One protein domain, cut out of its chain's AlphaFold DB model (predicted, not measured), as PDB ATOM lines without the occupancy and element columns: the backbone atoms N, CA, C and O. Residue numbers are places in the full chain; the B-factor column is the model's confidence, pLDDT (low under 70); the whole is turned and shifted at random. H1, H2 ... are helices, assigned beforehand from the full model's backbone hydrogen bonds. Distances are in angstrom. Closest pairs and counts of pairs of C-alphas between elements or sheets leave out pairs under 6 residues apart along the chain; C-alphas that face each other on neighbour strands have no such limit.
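This is residues 34 to 121 of the 128 residues of an uncharacterized protein of Candidatus Zambryskibacteria bacterium CG10_big_fil_rev_8_21_14_0_10_34_34 (UniProt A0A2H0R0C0). The longest helix, H2, makes one side of the domain, with H1 at its first end and H3 at its last end, while H5 crosses over its middle and H4 lies on the side of H5 away from H2. H5 is the innermost helix, and two long links, residues 80 to 90 and residues 98 to 110, go round the outside of this set of crossed helices. The printed part has 88 residues, with five named helices in the order H1, H2, H3, H4, H5 along the chain and no named strand; the class is all helix. It is compact, with a radius of gyration of the C-alphas of 12.5 A, and the C-alphas span 33 by 23 by 22 A along their three main axes.

Find C-alpha 34 at (263.040, 154.081, 88.205); here H1 begins, and it runs over residues 34 to 42, 12.5 A from first to last C-alpha. Go on past residues 43 to 51 to C-alpha 52 at (259.349, 147.599, 96.862), where H2 begins; it holds residues 52 to 66 and is 21.0 A long from first to last C-alpha. H3 follows as residues 74 to 79, 8.5 A from first to last C-alpha. Next look for H4 at residues 91 to 97, which measures 10.0 A in the same way. H5, residues 111 to 120, is 14.6 A from first to last C-alpha and ends with C-alpha 120 at (253.545, 153.446, 108.921).

Begin with H2, the hub, which touches three other helices: H1, H3 and H5. H1 and H2 only just touch, with 3 pairs of C-alphas within 8 A. H2 touches H1 with residues 52 to 55 alone; the closest C-alphas are those of Leu 38 and Leu 52, 7.1 A apart, and the two helices are about perpendicular at 87 degrees. At Phe 59 you find where H2 and H5 touch: its C-alpha and that of Ala 118 are the closest of the two helices, 4.9 A apart. The lines of H2 and H5 stand at 70.3 degrees, only just about perpendicular. H2 touches H3 with residues 62 to 66 alone, the closest C-alphas being those of Gly 66 and Asn 77 at 5.4 A, and the two are about perpendicular at 74 degrees. H3 and H4 only just touch, with 3 pairs of C-alphas within 8 A, the closest being those of Ile 75 and Leu 91 at 7.0 A; they run opposite ways at a steep tilt of 46 degrees. H4 and H5 also only just touch, with 3 pairs within 8 A, the closest C-alphas being those of Ile 94 and Lys 120 at 6.2 A; they run opposite ways at a steep tilt of 63 degrees. H1 and H5 are close but not clearly touching, with the C-alphas of Leu 41 and Leu 115 closest at 7.5 A. H1 and H4 are apart, and H2 and H4 are apart too. In H1, H2, H3, H4 and H5 each backbone O of residue i is within hydrogen-bond range of the N of residue i+4 inside the helix.

The two C-alphas farthest apart are those of Gln 48 and Arg 71, 36.0 A from each other, and the first and last printed C-alphas, of Lys 34 and Phe 121, are 23.2 A apart. The printed part has no cut. The links from H1 to H2 and from H2 to H3 are short, while those from H3 to H4, with 11 residues, and from H4 to H5, with 13, are long. The C-alphas of residues 98 to 110 lie 10 to 16 A from the mean of all C-alphas. In the B-factor column the mean pLDDT of the printed part is 86.4, and confidence is low, under 70, at residues 81 to 86, inside the link from H3 to H4.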
ATOM      1  N   LYS A  34     263.832 154.770  87.175       89.44
ATOM      2  CA  LYS A  34     263.040 154.081  88.205       89.44
ATOM      3  C   LYS A  34     263.905 153.764  89.424       89.44
ATOM      4  O   LYS A  34     263.467 153.923  90.562       89.44
ATOM      5  N   GLU A  35     265.160 153.407  89.189       88.69
ATOM      6  CA  GLU A  35     266.159 153.075  90.199       88.69
ATOM      7  C   GLU A  35     266.374 154.227  91.185       88.69
ATOM      8  O   GLU A  35     266.561 153.975  92.371       88.69
ATOM      9  N   ASN A  36     266.274 155.489  90.757       89.00
ATOM     10  CA  ASN A  36     266.357 156.637  91.668       89.00
ATOM     11  C   ASN A  36     265.235 156.638  92.713       89.00
ATOM     12  O   ASN A  36     265.458 156.930  93.897       89.00
ATOM     13  N   PHE A  37     264.019 156.278  92.298       87.31
ATOM     14  CA  PHE A  37     262.891 156.168  93.211       87.31
ATOM     15  C   PHE A  37     263.074 154.976  94.150       87.31
ATOM     16  O   PHE A  37     262.980 155.148  95.364       87.31
ATOM     17  N   LEU A  38     263.465 153.821  93.609       86.38
ATOM     18  CA  LEU A  38     263.753 152.617  94.389       86.38
ATOM     19  C   LEU A  38     264.865 152.845  95.425       86.38
ATOM     20  O   LEU A  38     264.696 152.508  96.593       86.38
ATOM     21  N   ARG A  39     265.960 153.514  95.050       86.25
ATOM     22  CA  ARG A  39     267.029 153.924  95.974       86.25
ATOM     23  C   ARG A  39     266.506 154.837  97.075       86.25
ATOM     24  O   ARG A  39     266.922 154.699  98.216       86.25
ATOM     25  N   THR A  40     265.581 155.747  96.761       85.69
ATOM     26  CA  THR A  40     264.943 156.600  97.777       85.69
ATOM     27  C   THR A  40     264.156 155.758  98.786       85.69
ATOM     28  O   THR A  40     264.269 156.001  99.983       85.69
ATOM     29  N   LEU A  41     263.397 154.759  98.320       84.56
ATOM     30  CA  LEU A  41     262.647 153.844  99.186       84.56
ATOM     31  C   LEU A  41     263.569 152.999 100.078       84.56
ATOM     32  O   LEU A  41     263.290 152.850 101.267       84.56
ATOM     33  N   LEU A  42     264.682 152.510  99.518       83.94
ATOM     34  CA  LEU A  42     265.690 151.694 100.208       83.94
ATOM     35  C   LEU A  42     266.475 152.447 101.291       83.94
ATOM     36  O   LEU A  42     267.045 151.813 102.172       83.94
ATOM     37  N   ARG A  43     266.508 153.788 101.270       81.81
ATOM     38  CA  ARG A  43     267.152 154.587 102.337       81.81
ATOM     39  C   ARG A  43     266.445 154.482 103.686       81.81
ATOM     40  O   ARG A  43     266.963 154.967 104.684       81.81
ATOM     41  N   PHE A  44     265.274 153.865 103.711       75.38
ATOM     42  CA  PHE A  44     264.476 153.662 104.902       75.38
ATOM     43  C   PHE A  44     264.218 152.161 105.095       75.38
ATOM     44  O   PHE A  44     263.899 151.494 104.107       75.38
ATOM     45  N   PRO A  45     264.241 151.640 106.336       74.81
ATOM     46  CA  PRO A  45     263.975 150.228 106.618       74.81
ATOM     47  C   PRO A  45     262.642 149.778 106.015       74.81
ATOM     48  O   PRO A  45     261.657 150.521 106.074       74.81
ATOM     49  N   ILE A  46     262.623 148.600 105.399       74.00
ATOM     50  CA  ILE A  46     261.420 147.985 104.826       74.00
ATOM     51  C   ILE A  46     260.977 146.879 105.784       74.00
ATOM     52  O   ILE A  46     261.816 146.128 106.284       74.00
ATOM     53  N   SER A  47     259.679 146.805 106.066       74.62
ATOM     54  CA  SER A  47     259.123 145.775 106.944       74.62
ATOM     55  C   SER A  47     259.224 144.390 106.300       74.62
ATOM     56  O   SER A  47     259.150 144.247 105.078       74.62
ATOM     57  N   GLN A  48     259.372 143.355 107.128       70.31
ATOM     58  CA  GLN A  48     259.362 141.958 106.684       70.31
ATOM     59  C   GLN A  48     258.102 141.679 105.842       70.31
ATOM     60  O   GLN A  48     256.988 141.951 106.286       70.31
ATOM     61  N   GLY A  49     258.277 141.165 104.621       71.50
ATOM     62  CA  GLY A  49     257.176 140.846 103.701       71.50
ATOM     63  C   GLY A  49     256.672 142.000 102.820       71.50
ATOM     64  O   GLY A  49     255.839 141.764 101.946       71.50
ATOM     65  N   GLU A  50     257.174 143.230 102.976       78.56
ATOM     66  CA  GLU A  50     256.813 144.346 102.091       78.56
ATOM     67  C   GLU A  50     257.711 144.363 100.841       78.56
ATOM     68  O   GLU A  50     258.938 144.439 100.924       78.56
ATOM     69  N   SER A  51     257.104 144.286  99.650       84.56
ATOM     70  CA  SER A  51     257.832 144.425  98.385       84.56
ATOM     71  C   SER A  51     257.996 145.901  98.010       84.56
ATOM     72  O   SER A  51     257.142 146.741  98.301       84.56
ATOM     73  N   LEU A  52     259.072 146.224  97.290       84.44
ATOM     74  CA  LEU A  52     259.349 147.599  96.862       84.44
ATOM     75  C   LEU A  52     258.250 148.161  95.937       84.44
ATOM     76  O   LEU A  52     257.950 149.352  95.985       84.44
ATOM     77  N   GLY A  53     257.626 147.290  95.137       84.62
ATOM     78  CA  GLY A  53     256.485 147.641  94.289       84.62
ATOM     79  C   GLY A  53     255.219 147.941  95.094       84.62
ATOM     80  O   GLY A  53     254.530 148.915  94.797       84.62
ATOM     81  N   ASN A  54     254.943 147.171  96.150       85.12
ATOM     82  CA  ASN A  54     253.795 147.423  97.025       85.12
ATOM     83  C   ASN A  54     253.964 148.750  97.779       85.12
ATOM     84  O   ASN A  54     253.022 149.537  97.866       85.12
ATOM     85  N   LEU A  55     255.178 149.046  98.254       85.88
ATOM     86  CA  LEU A  55     255.480 150.314  98.918       85.88
ATOM     87  C   LEU A  55     255.349 151.516  97.961       85.88
ATOM     88  O   LEU A  55     254.810 152.552  98.346       85.88
ATOM     89  N   GLU A  56     255.793 151.377  96.706       88.62
ATOM     90  CA  GLU A  56     255.601 152.382  95.647       88.62
ATOM     91  C   GLU A  56     254.110 152.671  95.410       88.62
ATOM     92  O   GLU A  56     253.692 153.831  95.415       88.62
ATOM     93  N   GLN A  57     253.290 151.628  95.257       87.44
ATOM     94  CA  GLN A  57     251.844 151.769  95.059       87.44
ATOM     95  C   GLN A  57     251.174 152.475  96.241       87.44
ATOM     96  O   GLN A  57     250.447 153.452  96.048       87.44
ATOM     97  N   LYS A  58     251.483 152.033  97.461       87.12
ATOM     98  CA  LYS A  58     250.964 152.596  98.710       87.12
ATOM     99  C   LYS A  58     251.356 154.059  98.892       87.12
ATOM    100  O   LYS A  58     250.515 154.883  99.251       87.12
ATOM    101  N   PHE A  59     252.601 154.412  98.566       90.94
ATOM    102  CA  PHE A  59     253.064 155.799  98.549       90.94
ATOM    103  C   PHE A  59     252.196 156.672  97.637       90.94
ATOM    104  O   PHE A  59     251.681 157.701  98.080       90.94
ATOM    105  N   PHE A  60     251.985 156.265  96.380       90.94
ATOM    106  CA  PHE A  60     251.169 157.049  95.448       90.94
ATOM    107  C   PHE A  60     249.698 157.089  95.839       90.94
ATOM    108  O   PHE A  60     249.027 158.091  95.589       90.94
ATOM    109  N   GLU A  61     249.189 156.022  96.439       88.50
ATOM    110  CA  GLU A  61     247.821 155.972  96.921       88.50
ATOM    111  C   GLU A  61     247.584 156.984  98.050       88.50
ATOM    112  O   GLU A  61     246.658 157.797  97.958       88.50
ATOM    113  N   ILE A  62     248.448 156.990  99.068       90.50
ATOM    114  CA  ILE A  62     248.392 157.949 100.179       90.50
ATOM    115  C   ILE A  62     248.586 159.373  99.665       90.50
ATOM    116  O   ILE A  62     247.820 160.262 100.037       90.50
ATOM    117  N   LEU A  63     249.553 159.593  98.767       92.88
ATOM    118  CA  LEU A  63     249.818 160.902  98.174       92.88
ATOM    119  C   LEU A  63     248.570 161.451  97.466       92.88
ATOM    120  O   LEU A  63     248.112 162.550  97.771       92.88
ATOM    121  N   LYS A  64     247.967 160.669  96.560       91.44
ATOM    122  CA  LYS A  64     246.752 161.070  95.827       91.44
ATOM    123  C   LYS A  64     245.607 161.418  96.775       91.44
ATOM    124  O   LYS A  64     244.921 162.414  96.569       91.44
ATOM    125  N   LYS A  65     245.416 160.617  97.822       89.38
ATOM    126  CA  LYS A  65     244.346 160.814  98.810       89.38
ATOM    127  C   LYS A  65     244.591 162.034  99.677       89.38
ATOM    128  O   LYS A  65     243.676 162.825  99.882       89.38
ATOM    129  N   GLY A  66     245.833 162.260 100.085       92.62
ATOM    130  CA  GLY A  66     246.213 163.470 100.794       92.62
ATOM    131  C   GLY A  66     245.858 164.745 100.024       92.62
ATOM    132  O   GLY A  66     245.417 165.717 100.632       92.62
ATOM    133  N   PHE A  67     245.949 164.721  98.690       93.94
ATOM    134  CA  PHE A  67     245.579 165.842  97.816       93.94
ATOM    135  C   PHE A  67     244.111 165.849  97.341       93.94
ATOM    136  O   PHE A  67     243.733 166.765  96.610       93.94
ATOM    137  N   ALA A  68     243.263 164.906  97.775       92.06
ATOM    138  CA  ALA A  68     241.873 164.790  97.310       92.06
ATOM    139  C   ALA A  68     241.049 166.071  97.540       92.06
ATOM    140  O   ALA A  68     240.282 166.488  96.672       92.06
ATOM    141  N   HIS A  69     241.257 166.745  98.676       92.12
ATOM    142  CA  HIS A  69     240.690 168.067  98.934       92.12
ATOM    143  C   HIS A  69     241.783 169.047  99.364       92.12
ATOM    144  O   HIS A  69     242.139 169.121 100.541       92.12
ATOM    145  N   LYS A  70     242.266 169.860  98.414       86.50
ATOM    146  CA  LYS A  70     243.383 170.813  98.588       86.50
ATOM    147  C   LYS A  70     243.328 171.657  99.873       86.50
ATOM    148  O   LYS A  70     244.357 171.955 100.462       86.50
ATOM    149  N   ARG A  71     242.131 172.074 100.301       90.62
ATOM    150  CA  ARG A  71     241.948 172.995 101.440       90.62
ATOM    151  C   ARG A  71     241.683 172.303 102.781       90.62
ATOM    152  O   ARG A  71     241.695 172.984 103.807       90.62
ATOM    153  N   LYS A  72     241.433 170.990 102.789       93.06
ATOM    154  CA  LYS A  72     241.240 170.220 104.024       93.06
ATOM    155  C   LYS A  72     242.594 169.885 104.659       93.06
ATOM    156  O   LYS A  72     243.622 169.852 103.986       93.06
ATOM    157  N   LEU A  73     242.579 169.646 105.971       95.31
ATOM    158  CA  LEU A  73     243.735 169.106 106.689       95.31
ATOM    159  C   LEU A  73     244.054 167.701 106.175       95.31
ATOM    160  O   LEU A  73     243.138 166.936 105.868       95.31
ATOM    161  N   LEU A  74     245.338 167.346 106.133       94.88
ATOM    162  CA  LEU A  74     245.787 166.052 105.629       94.88
ATOM    163  C   LEU A  74     245.145 164.899 106.404       94.88
ATOM    164  O   LEU A  74     244.631 163.971 105.792       94.88
ATOM    165  N   ILE A  75     245.093 164.994 107.735       92.62
ATOM    166  CA  ILE A  75     244.481 163.961 108.579       92.62
ATOM    167  C   ILE A  75     243.001 163.738 108.243       92.62
ATOM    168  O   ILE A  75     242.526 162.610 108.274       92.62
ATOM    169  N   LYS A  76     242.273 164.793 107.849       92.12
ATOM    170  CA  LYS A  76     240.873 164.685 107.413       92.12
ATOM    171  C   LYS A  76     240.771 164.057 106.027       92.12
ATOM    172  O   LYS A  76     239.928 163.193 105.828       92.12
ATOM    173  N   ASN A  77     241.666 164.430 105.113       91.81
ATOM    174  CA  ASN A  77     241.752 163.789 103.802       91.81
ATOM    175  C   ASN A  77     242.085 162.298 103.905       91.81
ATOM    176  O   ASN A  77     241.557 161.520 103.126       91.81
ATOM    177  N   LEU A  78     242.930 161.884 104.851       89.56
ATOM    178  CA  LEU A  78     243.282 160.474 105.035       89.56
ATOM    179  C   LEU A  78     242.201 159.695 105.805       89.56
ATOM    180  O   LEU A  78     241.940 158.548 105.460       89.56
ATOM    181  N   ALA A  79     241.531 160.318 106.782       85.81
ATOM    182  CA  ALA A  79     240.459 159.694 107.565       85.81
ATOM    183  C   ALA A  79     239.163 159.472 106.770       85.81
ATOM    184  O   ALA A  79     238.474 158.477 106.973       85.81
ATOM    185  N   GLU A  80     238.806 160.387 105.865       77.38
ATOM    186  CA  GLU A  80     237.573 160.265 105.074       77.38
ATOM    187  C   GLU A  80     237.646 159.149 104.021       77.38
ATOM    188  O   GLU A  80     236.615 158.724 103.495       77.38
ATOM    189  N   VAL A  81     238.839 158.637 103.701       60.53
ATOM    190  CA  VAL A  81     238.981 157.648 102.631       60.53
ATOM    191  C   VAL A  81     238.795 156.230 103.169       60.53
ATOM    192  O   VAL A  81     239.722 155.434 103.268       60.53
ATOM    193  N   SER A  82     237.532 155.890 103.425       50.81
ATOM    194  CA  SER A  82     237.049 154.552 103.802       50.81
ATOM    195  C   SER A  82     237.326 153.453 102.766       50.81
ATOM    196  O   SER A  82     237.255 152.274 103.094       50.81
ATOM    197  N   ARG A  83     237.676 153.824 101.525       52.41
ATOM    198  CA  ARG A  83     238.037 152.902 100.427       52.41
ATOM    199  C   ARG A  83     239.484 152.416 100.475       52.41
ATOM    200  O   ARG A  83     239.928 151.724  99.566       52.41
ATOM    201  N   LEU A  84     240.252 152.861 101.461       56.22
ATOM    202  CA  LEU A  84     241.566 152.310 101.716       56.22
ATOM    203  C   LEU A  84     241.410 150.987 102.458       56.22
ATOM    204  O   LEU A  84     240.878 150.964 103.571       56.22
ATOM    205  N   ASN A  85     242.013 149.930 101.923       62.06
ATOM    206  CA  ASN A  85     242.511 148.835 102.747       62.06
ATOM    207  C   ASN A  85     243.693 149.338 103.602       62.06
ATOM    208  O   ASN A  85     244.718 148.680 103.636       62.06
ATOM    209  N   LEU A  86     243.617 150.519 104.226       67.75
ATOM    210  CA  LEU A  86     244.613 151.045 105.161       67.75
ATOM    211  C   LEU A  86     243.919 151.347 106.473       67.75
ATOM    212  O   LEU A  86     242.849 151.965 106.492       67.75
ATOM    213  N   ASP A  87     244.520 150.878 107.554       72.62
ATOM    214  CA  ASP A  87     244.000 151.166 108.873       72.62
ATOM    215  C   ASP A  87     244.249 152.643 109.210       72.62
ATOM    216  O   ASP A  87     245.358 153.160 109.084       72.62
ATOM    217  N   THR A  88     243.174 153.336 109.572       72.31
ATOM    218  CA  THR A  88     243.161 154.774 109.886       72.31
ATOM    219  C   THR A  88     242.815 155.034 111.352       72.31
ATOM    220  O   THR A  88     242.706 156.191 111.756       72.31
ATOM    221  N   SER A  89     242.680 153.972 112.154       77.25
ATOM    222  CA  SER A  89     242.449 154.034 113.600       77.25
ATOM    223  C   SER A  89     243.518 154.869 114.320       77.25
ATOM    224  O   SER A  89     243.189 155.735 115.132       77.25
ATOM    225  N   ASN A  90     244.786 154.710 113.921       84.94
ATOM    226  CA  ASN A  90     245.951 155.283 114.603       84.94
ATOM    227  C   ASN A  90     246.574 156.482 113.864       84.94
ATOM    228  O   ASN A  90     247.763 156.763 113.990       84.94
ATOM    229  N   LEU A  91     245.786 157.229 113.079       88.81
ATOM    230  CA  LEU A  91     246.293 158.346 112.261       88.81
ATOM    231  C   LEU A  91     247.100 159.393 113.045       88.81
ATOM    232  O   LEU A  91     248.076 159.921 112.521       88.81
ATOM    233  N   LYS A  92     246.681 159.716 114.272       91.00
ATOM    234  CA  LYS A  92     247.365 160.711 115.114       91.00
ATOM    235  C   LYS A  92     248.752 160.239 115.539       91.00
ATOM    236  O   LYS A  92     249.696 161.011 115.452       91.00
ATOM    237  N   GLU A  93     248.859 158.976 115.937       92.38
ATOM    238  CA  GLU A  93     250.123 158.341 116.311       92.38
ATOM    239  C   GLU A  93     251.068 158.278 115.108       92.38
ATOM    240  O   GLU A  93     252.201 158.732 115.192       92.38
ATOM    241  N   ILE A  94     250.566 157.852 113.943       92.00
ATOM    242  CA  ILE A  94     251.344 157.835 112.694       92.00
ATOM    243  C   ILE A  94     251.874 159.237 112.344       92.00
ATOM    244  O   ILE A  94     253.001 159.384 111.871       92.00
ATOM    245  N   PHE A  95     251.062 160.279 112.542       94.75
ATOM    246  CA  PHE A  95     251.478 161.661 112.297       94.75
ATOM    247  C   PHE A  95     252.571 162.098 113.268       94.75
ATOM    248  O   PHE A  95     253.561 162.672 112.819       94.75
ATOM    249  N   ASP A  96     252.412 161.798 114.554       95.06
ATOM    250  CA  ASP A  96     253.392 162.113 115.594       95.06
ATOM    251  C   ASP A  96     254.741 161.425 115.330       95.06
ATOM    252  O   ASP A  96     255.773 162.090 115.257       95.06
ATOM    253  N   GLU A  97     254.729 160.124 115.025       93.25
ATOM    254  CA  GLU A  97     255.930 159.356 114.670       93.25
ATOM    255  C   GLU A  97     256.651 159.899 113.429       93.25
ATOM    256  O   GLU A  97     257.878 159.823 113.326       93.25
ATOM    257  N   CYS A  98     255.899 160.442 112.470       94.12
ATOM    258  CA  CYS A  98     256.454 161.069 111.274       94.12
ATOM    259  C   CYS A  98     256.794 162.558 111.466       94.12
ATOM    260  O   CYS A  98     257.249 163.196 110.514       94.12
ATOM    261  N   GLY A  99     256.578 163.131 112.657       95.75
ATOM    262  CA  GLY A  99     256.814 164.549 112.942       95.75
ATOM    263  C   GLY A  99     255.883 165.497 112.175       95.75
ATOM    264  O   GLY A  99     256.247 166.638 111.884       95.75
ATOM    265  N   ILE A 100     254.690 165.030 111.801       96.75
ATOM    266  CA  ILE A 100     253.704 165.766 111.007       96.75
ATOM    267  C   ILE A 100     252.649 166.358 111.942       96.75
ATOM    268  O   ILE A 100     251.967 165.654 112.678       96.75
ATOM    269  N   SER A 101     252.435 167.673 111.865       96.38
ATOM    270  CA  SER A 101     251.358 168.322 112.622       96.38
ATOM    271  C   SER A 101     249.975 167.824 112.182       96.38
ATOM    272  O   SER A 101     249.677 167.791 110.989       96.38
ATOM    273  N   GLU A 102     249.057 167.582 113.126       93.94
ATOM    274  CA  GLU A 102     247.636 167.314 112.817       93.94
ATOM    275  C   GLU A 102     246.972 168.439 111.992       93.94
ATOM    276  O   GLU A 102     245.967 168.222 111.311       93.94
ATOM    277  N   LYS A 103     247.539 169.654 112.036       95.81
ATOM    278  CA  LYS A 103     247.089 170.831 111.277       95.81
ATOM    279  C   LYS A 103     247.767 170.968 109.906       95.81
ATOM    280  O   LYS A 103     247.505 171.943 109.201       95.81
ATOM    281  N   ALA A 104     248.632 170.032 109.514       96.69
ATOM    282  CA  ALA A 104     249.287 170.060 108.212       96.69
ATOM    283  C   ALA A 104     248.277 169.845 107.073       96.69
ATOM    284  O   ALA A 104     247.325 169.067 107.189       96.69
ATOM    285  N   ARG A 105     248.502 170.514 105.938       96.31
ATOM    286  CA  ARG A 105     247.867 170.178 104.656       96.31
ATOM    287  C   ARG A 105     248.855 169.401 103.795       96.31
ATOM    288  O   ARG A 105     250.060 169.479 104.010       96.31
ATOM    289  N   ALA A 106     248.350 168.684 102.796       96.19
ATOM    290  CA  ALA A 106     249.181 167.880 101.900       96.19
ATOM    291  C   ALA A 106     250.301 168.691 101.220       96.19
ATOM    292  O   ALA A 106     251.428 168.220 101.111       96.19
ATOM    293  N   GLU A 107     250.021 169.935 100.825       95.25
ATOM    294  CA  GLU A 107     251.009 170.821 100.191       95.25
ATOM    295  C   GLU A 107     252.154 171.262 101.124       95.25
ATOM    296  O   GLU A 107     253.171 171.747 100.637       95.25
ATOM    297  N   ASN A 108     252.029 171.065 102.443       95.38
ATOM    298  CA  ASN A 108     253.075 171.388 103.417       95.38
ATOM    299  C   ASN A 108     254.098 170.257 103.615       95.38
ATOM    300  O   ASN A 108     255.145 170.504 104.212       95.38
ATOM    301  N   LEU A 109     253.797 169.029 103.176       96.06
ATOM    302  CA  LEU A 109     254.647 167.861 103.423       96.06
ATOM    303  C   LEU A 109     255.817 167.786 102.441       96.06
ATOM    304  O   LEU A 109     255.664 167.974 101.230       96.06
ATOM    305  N   LYS A 110     256.978 167.390 102.960       94.12
ATOM    306  CA  LYS A 110     258.139 166.981 102.166       94.12
ATOM    307  C   LYS A 110     257.954 165.555 101.655       94.12
ATOM    308  O   LYS A 110     257.191 164.760 102.196       94.12
ATOM    309  N   VAL A 111     258.735 165.180 100.640       91.25
ATOM    310  CA  VAL A 111     258.752 163.801 100.114       91.25
ATOM    311  C   VAL A 111     259.104 162.778 101.205       91.25
ATOM    312  O   VAL A 111     258.535 161.692 101.209       91.25
ATOM    313  N   SER A 112     259.992 163.121 102.144       91.19
ATOM    314  CA  SER A 112     260.328 162.280 103.306       91.19
ATOM    315  C   SER A 112     259.113 161.947 104.168       91.19
ATOM    316  O   SER A 112     258.970 160.812 104.611       91.19
ATOM    317  N   ASP A 113     258.226 162.918 104.360       94.69
ATOM    318  CA  ASP A 113     257.071 162.802 105.246       94.69
ATOM    319  C   ASP A 113     256.064 161.827 104.624       94.69
ATOM    320  O   ASP A 113     255.587 160.899 105.273       94.69
ATOM    321  N   TRP A 114     255.841 161.946 103.311       93.38
ATOM    322  CA  TRP A 114     255.030 161.000 102.541       93.38
ATOM    323  C   TRP A 114     255.583 159.572 102.557       93.38
ATOM    324  O   TRP A 114     254.815 158.613 102.619       93.38
ATOM    325  N   LEU A 115     256.909 159.416 102.507       90.88
ATOM    326  CA  LEU A 115     257.561 158.109 102.611       90.88
ATOM    327  C   LEU A 115     257.395 157.492 104.002       90.88
ATOM    328  O   LEU A 115     257.186 156.284 104.105       90.88
ATOM    329  N   CYS A 116     257.461 158.312 105.052       91.81
ATOM    330  CA  CYS A 116     257.196 157.875 106.418       91.81
ATOM    331  C   CYS A 116     255.752 157.381 106.563       91.81
ATOM    332  O   CYS A 116     255.539 156.240 106.977       91.81
ATOM    333  N   LEU A 117     254.776 158.174 106.103       91.50
ATOM    334  CA  LEU A 117     253.367 157.775 106.083       91.50
ATOM    335  C   LEU A 117     253.184 156.438 105.356       91.50
ATOM    336  O   LEU A 117     252.604 155.505 105.907       91.50
ATOM    337  N   ALA A 118     253.737 156.305 104.147       89.50
ATOM    338  CA  ALA A 118     253.623 155.084 103.354       89.50
ATOM    339  C   ALA A 118     254.135 153.830 104.069       89.50
ATOM    340  O   ALA A 118     253.598 152.752 103.840       89.50
ATOM    341  N   LYS A 119     255.119 153.948 104.958       86.62
ATOM    342  CA  LYS A 119     255.615 152.819 105.757       86.62
ATOM    343  C   LYS A 119     254.733 152.523 106.962       86.62
ATOM    344  O   LYS A 119     254.483 151.359 107.248       86.62
ATOM    345  N   LYS A 120     254.270 153.566 107.651       87.56
ATOM    346  CA  LYS A 120     253.545 153.446 108.921       87.56
ATOM    347  C   LYS A 120     252.093 153.010 108.775       87.56
ATOM    348  O   LYS A 120     251.571 152.356 109.668       87.56
ATOM    349  N   PHE A 121     251.444 153.315 107.655       84.81
ATOM    350  CA  PHE A 121     250.113 152.769 107.400       84.81
ATOM    351  C   PHE A 121     250.173 151.246 107.279       84.81
ATOM    352  O   PHE A 121     250.868 150.734 106.413       84.81
TER     353      PHE A 121